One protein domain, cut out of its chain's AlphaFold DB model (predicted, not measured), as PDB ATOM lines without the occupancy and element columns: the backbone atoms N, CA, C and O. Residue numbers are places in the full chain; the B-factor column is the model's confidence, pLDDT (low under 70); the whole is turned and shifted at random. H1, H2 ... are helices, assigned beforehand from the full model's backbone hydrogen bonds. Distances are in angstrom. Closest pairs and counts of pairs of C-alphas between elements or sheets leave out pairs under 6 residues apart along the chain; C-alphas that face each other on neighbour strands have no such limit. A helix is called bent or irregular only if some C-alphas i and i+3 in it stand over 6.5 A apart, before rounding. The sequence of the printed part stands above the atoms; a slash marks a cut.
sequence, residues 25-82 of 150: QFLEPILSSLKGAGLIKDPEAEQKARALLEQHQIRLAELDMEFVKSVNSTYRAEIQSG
ATOM      1  N   GLN A  25     -54.948 -57.235  -6.531       53.91
ATOM      2  CA  GLN A  25     -54.803 -58.697  -6.368       53.91
ATOM      3  C   GLN A  25     -53.792 -59.151  -5.302       53.91
ATOM      4  O   GLN A  25     -53.664 -60.348  -5.052       53.91
ATOM      5  N   PHE A  26     -53.075 -58.233  -4.652       56.81
ATOM      6  CA  PHE A  26     -51.950 -58.596  -3.780       56.81
ATOM      7  C   PHE A  26     -52.299 -58.740  -2.290       56.81
ATOM      8  O   PHE A  26     -51.471 -59.238  -1.532       56.81
ATOM      9  N   LEU A  27     -53.510 -58.378  -1.847       55.94
ATOM     10  CA  LEU A  27     -53.874 -58.451  -0.420       55.94
ATOM     11  C   LEU A  27     -54.088 -59.887   0.070       55.94
ATOM     12  O   LEU A  27     -53.514 -60.290   1.083       55.94
ATOM     13  N   GLU A  28     -54.876 -60.682  -0.652       60.56
ATOM     14  CA  GLU A  28     -55.205 -62.056  -0.246       60.56
ATOM     15  C   GLU A  28     -54.005 -63.026  -0.284       60.56
ATOM     16  O   GLU A  28     -53.843 -63.814   0.658       60.56
ATOM     17  N   PRO A  29     -53.106 -62.970  -1.289       65.69
ATOM     18  CA  PRO A  29     -51.919 -63.825  -1.330       65.69
ATOM     19  C   PRO A  29     -50.902 -63.494  -0.227       65.69
ATOM     20  O   PRO A  29     -50.253 -64.386   0.318       65.69
ATOM     21  N   ILE A  30     -50.773 -62.216   0.148       63.38
ATOM     22  CA  ILE A  30     -49.855 -61.789   1.213       63.38
ATOM     23  C   ILE A  30     -50.411 -62.196   2.583       63.38
ATOM     24  O   ILE A  30     -49.687 -62.805   3.371       63.38
ATOM     25  N   LEU A  31     -51.700 -61.966   2.848       59.00
ATOM     26  CA  LEU A  31     -52.357 -62.390   4.092       59.00
ATOM     27  C   LEU A  31     -52.320 -63.909   4.287       59.00
ATOM     28  O   LEU A  31     -52.000 -64.381   5.378       59.00
ATOM     29  N   SER A  32     -52.583 -64.684   3.234       61.25
ATOM     30  CA  SER A  32     -52.489 -66.149   3.292       61.25
ATOM     31  C   SER A  32     -51.057 -66.636   3.539       61.25
ATOM     32  O   SER A  32     -50.863 -67.567   4.323       61.25
ATOM     33  N   SER A  33     -50.043 -65.968   2.976       61.88
ATOM     34  CA  SER A  33     -48.633 -66.280   3.253       61.88
ATOM     35  C   SER A  33     -48.214 -65.960   4.697       61.88
ATOM     36  O   SER A  33     -47.492 -66.743   5.317       61.88
ATOM     37  N   LEU A  34     -48.728 -64.869   5.276       60.25
ATOM     38  CA  LEU A  34     -48.481 -64.476   6.670       60.25
ATOM     39  C   LEU A  34     -49.197 -65.401   7.664       60.25
ATOM     40  O   LEU A  34     -48.645 -65.732   8.716       60.25
ATOM     41  N   LYS A  35     -50.392 -65.884   7.304       58.22
ATOM     42  CA  LYS A  35     -51.143 -66.891   8.065       58.22
ATOM     43  C   LYS A  35     -50.450 -68.258   8.023       58.22
ATOM     44  O   LYS A  35     -50.332 -68.914   9.055       58.22
ATOM     45  N   GLY A  36     -49.900 -68.643   6.868       58.78
ATOM     46  CA  GLY A  36     -49.074 -69.847   6.703       58.78
ATOM     47  C   GLY A  36     -47.734 -69.800   7.452       58.78
ATOM     48  O   GLY A  36     -47.204 -70.846   7.815       58.78
ATOM     49  N   ALA A  37     -47.212 -68.603   7.739       58.72
ATOM     50  CA  ALA A  37     -46.004 -68.395   8.539       58.72
ATOM     51  C   ALA A  37     -46.248 -68.413  10.067       58.72
ATOM     52  O   ALA A  37     -45.294 -68.293  10.833       58.72
ATOM     53  N   GLY A  38     -47.499 -68.569  10.526       53.81
ATOM     54  CA  GLY A  38     -47.840 -68.728  11.948       53.81
ATOM     55  C   GLY A  38     -47.752 -67.456  12.804       53.81
ATOM     56  O   GLY A  38     -47.831 -67.549  14.027       53.81
ATOM     57  N   LEU A  39     -47.606 -66.279  12.187       56.88
ATOM     58  CA  LEU A  39     -47.417 -64.986  12.865       56.88
ATOM     59  C   LEU A  39     -48.730 -64.254  13.211       56.88
ATOM     60  O   LEU A  39     -48.694 -63.237  13.896       56.88
ATOM     61  N   ILE A  40     -49.888 -64.761  12.769       52.62
ATOM     62  CA  ILE A  40     -51.208 -64.168  13.040       52.62
ATOM     63  C   ILE A  40     -52.112 -65.248  13.645       52.62
ATOM     64  O   ILE A  40     -52.595 -66.127  12.932       52.62
ATOM     65  N   LYS A  41     -52.309 -65.199  14.969       55.62
ATOM     66  CA  LYS A  41     -53.232 -66.077  15.715       55.62
ATOM     67  C   LYS A  41     -54.495 -65.363  16.216       55.62
ATOM     68  O   LYS A  41     -55.454 -66.058  16.527       55.62
ATOM     69  N   ASP A  42     -54.529 -64.025  16.216       58.44
ATOM     70  CA  ASP A  42     -55.633 -63.235  16.781       58.44
ATOM     71  C   ASP A  42     -56.352 -62.340  15.746       58.44
ATOM     72  O   ASP A  42     -55.680 -61.688  14.936       58.44
ATOM     73  N   PRO A  43     -57.701 -62.237  15.798       63.81
ATOM     74  CA  PRO A  43     -58.516 -61.424  14.883       63.81
ATOM     75  C   PRO A  43     -58.123 -59.938  14.817       63.81
ATOM     76  O   PRO A  43     -58.260 -59.302  13.773       63.81
ATOM     77  N   GLU A  44     -57.598 -59.375  15.911       60.62
ATOM     78  CA  GLU A  44     -57.177 -57.967  15.974       60.62
ATOM     79  C   GLU A  44     -55.862 -57.687  15.231       60.62
ATOM     80  O   GLU A  44     -55.673 -56.604  14.671       60.62
ATOM     81  N   ALA A  45     -54.946 -58.658  15.189       63.69
ATOM     82  CA  ALA A  45     -53.690 -58.527  14.452       63.69
ATOM     83  C   ALA A  45     -53.932 -58.544  12.935       63.69
ATOM     84  O   ALA A  45     -53.233 -57.862  12.184       63.69
ATOM     85  N   GLU A  46     -54.969 -59.257  12.486       62.38
ATOM     86  CA  GLU A  46     -55.377 -59.292  11.083       62.38
ATOM     87  C   GLU A  46     -55.960 -57.947  10.621       62.38
ATOM     88  O   GLU A  46     -55.647 -57.486   9.525       62.38
ATOM     89  N   GLN A  47     -56.735 -57.264  11.472       67.75
ATOM     90  CA  GLN A  47     -57.261 -55.928  11.168       67.75
ATOM     91  C   GLN A  47     -56.153 -54.870  11.099       67.75
ATOM     92  O   GLN A  47     -56.136 -54.058  10.177       67.75
ATOM     93  N   LYS A  48     -55.178 -54.914  12.018       71.88
ATOM     94  CA  LYS A  48     -54.012 -54.014  11.978       71.88
ATOM     95  C   LYS A  48     -53.138 -54.269  10.750       71.88
ATOM     96  O   LYS A  48     -52.691 -53.318  10.116       71.88
ATOM     97  N   ALA A  49     -52.937 -55.533  10.373       73.50
ATOM     98  CA  ALA A  49     -52.209 -55.889   9.157       73.50
ATOM     99  C   ALA A  49     -52.939 -55.415   7.888       73.50
ATOM    100  O   ALA A  49     -52.301 -54.863   6.996       73.50
ATOM    101  N   ARG A  50     -54.270 -55.563   7.822       73.69
ATOM    102  CA  ARG A  50     -55.092 -55.044   6.716       73.69
ATOM    103  C   ARG A  50     -55.008 -53.523   6.612       73.69
ATOM    104  O   ARG A  50     -54.706 -53.023   5.535       73.69
ATOM    105  N   ALA A  51     -55.145 -52.809   7.728       78.88
ATOM    106  CA  ALA A  51     -55.027 -51.352   7.757       78.88
ATOM    107  C   ALA A  51     -53.637 -50.863   7.308       78.88
ATOM    108  O   ALA A  51     -53.527 -49.892   6.562       78.88
ATOM    109  N   LEU A  52     -52.562 -51.550   7.713       79.00
ATOM    110  CA  LEU A  52     -51.198 -51.224   7.281       79.00
ATOM    111  C   LEU A  52     -50.978 -51.491   5.785       79.00
ATOM    112  O   LEU A  52     -50.296 -50.711   5.121       79.00
ATOM    113  N   LEU A  53     -51.557 -52.569   5.252       76.88
ATOM    114  CA  LEU A  53     -51.482 -52.894   3.828       76.88
ATOM    115  C   LEU A  53     -52.271 -51.894   2.976       76.88
ATOM    116  O   LEU A  53     -51.750 -51.435   1.965       76.88
ATOM    117  N   GLU A  54     -53.471 -51.506   3.404       80.12
ATOM    118  CA  GLU A  54     -54.265 -50.461   2.746       80.12
ATOM    119  C   GLU A  54     -53.525 -49.119   2.739       80.12
ATOM    120  O   GLU A  54     -53.407 -48.484   1.693       80.12
ATOM    121  N   GLN A  55     -52.922 -48.717   3.863       78.62
ATOM    122  CA  GLN A  55     -52.089 -47.509   3.919       78.62
ATOM    123  C   GLN A  55     -50.886 -47.580   2.972       78.62
ATOM    124  O   GLN A  55     -50.530 -46.584   2.343       78.62
ATOM    125  N   HIS A  56     -50.251 -48.748   2.849       79.00
ATOM    126  CA  HIS A  56     -49.170 -48.942   1.886       79.00
ATOM    127  C   HIS A  56     -49.656 -48.845   0.440       79.00
ATOM    128  O   HIS A  56     -48.971 -48.246  -0.383       79.00
ATOM    129  N   GLN A  57     -50.836 -49.379   0.127       78.31
ATOM    130  CA  GLN A  57     -51.418 -49.270  -1.210       78.31
ATOM    131  C   GLN A  57     -51.760 -47.833  -1.577       78.31
ATOM    132  O   GLN A  57     -51.439 -47.405  -2.683       78.31
ATOM    133  N   ILE A  58     -52.349 -47.076  -0.648       84.88
ATOM    134  CA  ILE A  58     -52.641 -45.653  -0.847       84.88
ATOM    135  C   ILE A  58     -51.341 -44.896  -1.138       84.88
ATOM    136  O   ILE A  58     -51.264 -44.178  -2.130       84.88
ATOM    137  N   ARG A  59     -50.284 -45.142  -0.355       85.50
ATOM    138  CA  ARG A  59     -48.969 -44.523  -0.574       85.50
ATOM    139  C   ARG A  59     -48.361 -44.879  -1.933       85.50
ATOM    140  O   ARG A  59     -47.764 -44.023  -2.577       85.50
ATOM    141  N   LEU A  60     -48.480 -46.130  -2.375       84.12
ATOM    142  CA  LEU A  60     -47.986 -46.543  -3.693       84.12
ATOM    143  C   LEU A  60     -48.776 -45.871  -4.822       84.12
ATOM    144  O   LEU A  60     -48.175 -45.371  -5.766       84.12
ATOM    145  N   ALA A  61     -50.100 -45.788  -4.689       84.62
ATOM    146  CA  ALA A  61     -50.945 -45.082  -5.644       84.62
ATOM    147  C   ALA A  61     -50.618 -43.578  -5.701       84.62
ATOM    148  O   ALA A  61     -50.621 -42.989  -6.779       84.62
ATOM    149  N   GLU A  62     -50.304 -42.955  -4.564       87.44
ATOM    150  CA  GLU A  62     -49.834 -41.566  -4.500       87.44
ATOM    151  C   GLU A  62     -48.512 -41.372  -5.247       87.44
ATOM    152  O   GLU A  62     -48.414 -40.461  -6.070       87.44
ATOM    153  N   LEU A  63     -47.533 -42.256  -5.037       86.06
ATOM    154  CA  LEU A  63     -46.246 -42.208  -5.738       86.06
ATOM    155  C   LEU A  63     -46.401 -42.405  -7.251       86.06
ATOM    156  O   LEU A  63     -45.784 -41.678  -8.031       86.06
ATOM    157  N   ASP A  64     -47.260 -43.331  -7.682       83.25
ATOM    158  CA  ASP A  64     -47.572 -43.525  -9.100       83.25
ATOM    159  C   ASP A  64     -48.246 -42.280  -9.692       83.25
ATOM    160  O   ASP A  64     -47.901 -41.840 -10.792       83.25
ATOM    161  N   MET A  65     -49.171 -41.655  -8.958       86.44
ATOM    162  CA  MET A  65     -49.794 -40.398  -9.377       86.44
ATOM    163  C   MET A  65     -48.776 -39.258  -9.487       86.44
ATOM    164  O   MET A  65     -48.851 -38.467 -10.429       86.44
ATOM    165  N   GLU A  66     -47.829 -39.149  -8.555       88.06
ATOM    166  CA  GLU A  66     -46.745 -38.163  -8.611       88.06
ATOM    167  C   GLU A  66     -45.805 -38.408  -9.793       88.06
ATOM    168  O   GLU A  66     -45.460 -37.463 -10.508       88.06
ATOM    169  N   PHE A  67     -45.457 -39.666 -10.062       85.44
ATOM    170  CA  PHE A  67     -44.652 -40.048 -11.217       85.44
ATOM    171  C   PHE A  67     -45.359 -39.709 -12.534       85.44
ATOM    172  O   PHE A  67     -44.788 -39.068 -13.413       85.44
ATOM    173  N   VAL A  68     -46.642 -40.048 -12.663       85.88
ATOM    174  CA  VAL A  68     -47.434 -39.687 -13.847       85.88
ATOM    175  C   VAL A  68     -47.524 -38.168 -14.005       85.88
ATOM    176  O   VAL A  68     -47.422 -37.655 -15.123       85.88
ATOM    177  N   LYS A  69     -47.675 -37.415 -12.909       87.12
ATOM    178  CA  LYS A  69     -47.684 -35.945 -12.945       87.12
ATOM    179  C   LYS A  69     -46.344 -35.371 -13.406       87.12
ATOM    180  O   LYS A  69     -46.366 -34.436 -14.206       87.12
ATOM    181  N   SER A  70     -45.213 -35.906 -12.948       88.25
ATOM    182  CA  SER A  70     -43.877 -35.417 -13.323       88.25
ATOM    183  C   SER A  70     -43.523 -35.730 -14.781       88.25
ATOM    184  O   SER A  70     -42.968 -34.890 -15.495       88.25
ATOM    185  N   VAL A  71     -43.925 -36.901 -15.275       81.81
ATOM    186  CA  VAL A  71     -43.791 -37.253 -16.695       81.81
ATOM    187  C   VAL A  71     -44.668 -36.336 -17.549       81.81
ATOM    188  O   VAL A  71     -44.208 -35.791 -18.548       81.81
ATOM    189  N   ASN A  72     -45.913 -36.088 -17.136       85.81
ATOM    190  CA  ASN A  72     -46.825 -35.200 -17.857       85.81
ATOM    191  C   ASN A  72     -46.343 -33.739 -17.844       85.81
ATOM    192  O   ASN A  72     -46.471 -33.052 -18.853       85.81
ATOM    193  N   SER A  73     -45.768 -33.250 -16.740       82.00
ATOM    194  CA  SER A  73     -45.220 -31.889 -16.678       82.00
ATOM    195  C   SER A  73     -44.034 -31.715 -17.627       82.00
ATOM    196  O   SER A  73     -44.002 -30.739 -18.376       82.00
ATOM    197  N   THR A  74     -43.126 -32.690 -17.669       80.25
ATOM    198  CA  THR A  74     -41.977 -32.704 -18.589       80.25
ATOM    199  C   THR A  74     -42.445 -32.768 -20.041       80.25
ATOM    200  O   THR A  74     -42.074 -31.928 -20.854       80.25
ATOM    201  N   TYR A  75     -43.370 -33.677 -20.347       75.38
ATOM    202  CA  TYR A  75     -43.936 -33.831 -21.686       75.38
ATOM    203  C   TYR A  75     -44.674 -32.571 -22.169       75.38
ATOM    204  O   TYR A  75     -44.557 -32.154 -23.322       75.38
ATOM    205  N   ARG A  76     -45.417 -31.901 -21.278       77.94
ATOM    206  CA  ARG A  76     -46.058 -30.612 -21.581       77.94
ATOM    207  C   ARG A  76     -45.036 -29.516 -21.849       77.94
ATOM    208  O   ARG A  76     -45.268 -28.717 -22.754       77.94
ATOM    209  N   ALA A  77     -43.939 -29.478 -21.094       74.31
ATOM    210  CA  ALA A  77     -42.855 -28.528 -21.314       74.31
ATOM    211  C   ALA A  77     -42.171 -28.769 -22.671       74.31
ATOM    212  O   ALA A  77     -41.959 -27.818 -23.421       74.31
ATOM    213  N   GLU A  78     -41.933 -30.026 -23.047       68.62
ATOM    214  CA  GLU A  78     -41.383 -30.400 -24.356       68.62
ATOM    215  C   GLU A  78     -42.317 -29.997 -25.505       68.62
ATOM    216  O   GLU A  78     -41.888 -29.333 -26.451       68.62
ATOM    217  N   ILE A  79     -43.619 -30.281 -25.394       66.81
ATOM    218  CA  ILE A  79     -44.617 -29.859 -26.391       66.81
ATOM    219  C   ILE A  79     -44.705 -28.332 -26.485       66.81
ATOM    220  O   ILE A  79     -44.802 -27.785 -27.588       66.81
ATOM    221  N   GLN A  80     -44.670 -27.619 -25.356       64.69
ATOM    222  CA  GLN A  80     -44.679 -26.154 -25.353       64.69
ATOM    223  C   GLN A  80     -43.402 -25.556 -25.939       64.69
ATOM    224  O   GLN A  80     -43.487 -24.500 -26.573       64.69
ATOM    225  N   SER A  81     -42.261 -26.226 -25.772       58.75
ATOM    226  CA  SER A  81     -40.979 -25.833 -26.363       58.75
ATOM    227  C   SER A  81     -40.922 -26.046 -27.881       58.75
ATOM    228  O   SER A  81     -40.054 -25.474 -28.542       58.75
ATOM    229  N   GLY A  82     -41.882 -26.797 -28.447       60.06
ATOM    230  CA  GLY A  82     -42.073 -26.969 -29.887       60.06
ATOM    231  C   GLY A  82     -41.963 -25.629 -30.615       60.06
ATOM    232  O   GLY A  82     -42.731 -24.694 -30.344       60.06
TER     233      GLY A  82
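What this domain is: This is residues 25 to 82 of the 150 residues of an uncharacterized protein of marine sediment metagenome (UniProt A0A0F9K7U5). One long helix, H2, makes nearly the whole length of this rod, and the short helix H1 folds back beside its first part, so that the outline is a lopsided hook with one long arm and one short one. The long arm sticks out alone from residue 58 to residue 82. The printed part has 58 residues, with two named helices, H1 then H2, and no named strand; the class is all helix. It is extended, with a radius of gyration of the C-alphas of 18.8 A and spans of 61 by 17 by 13 A.

How they stand to each other: Begin with H2, residues 43 to 81, and look from there to H1, residues 27 to 36. The two are close but not clearly touching, with 1 pair of C-alphas within 8 A: those of Leu 27 and Leu 53, 7.4 A apart. They run opposite ways at a steep tilt of 38 degrees, only just past shallow. Their centres are 22.7 A apart. In H1 and H2 every O i to N i+4 pair is within hydrogen-bond range.

Where its parts are: Find C-alpha 43 at (-58.516, -61.424, 14.883); from there H2 runs 57.2 A to C-alpha 81 at (-40.979, -25.833, -26.363). H1 begins at C-alpha 27, at (-53.874, -58.451, -0.420), and ends at C-alpha 36, 14.3 A away. Neither helix is bent.

The domain as a whole: The two C-alphas farthest apart are those of Lys 41 and Gly 82, at 61.1 A. Residues 58 to 82, of which 58 to 81 belong to H2, stand free; without them the body spans 24 by 18 by 10 A. The link from H1 to H2 is short, with 6 residues, and the printed part has no cut. Look in the B-factor column for the model's confidence: the mean pLDDT of the printed part is 71.3, and residues 25 to 47 and 78 to 82 are under 70.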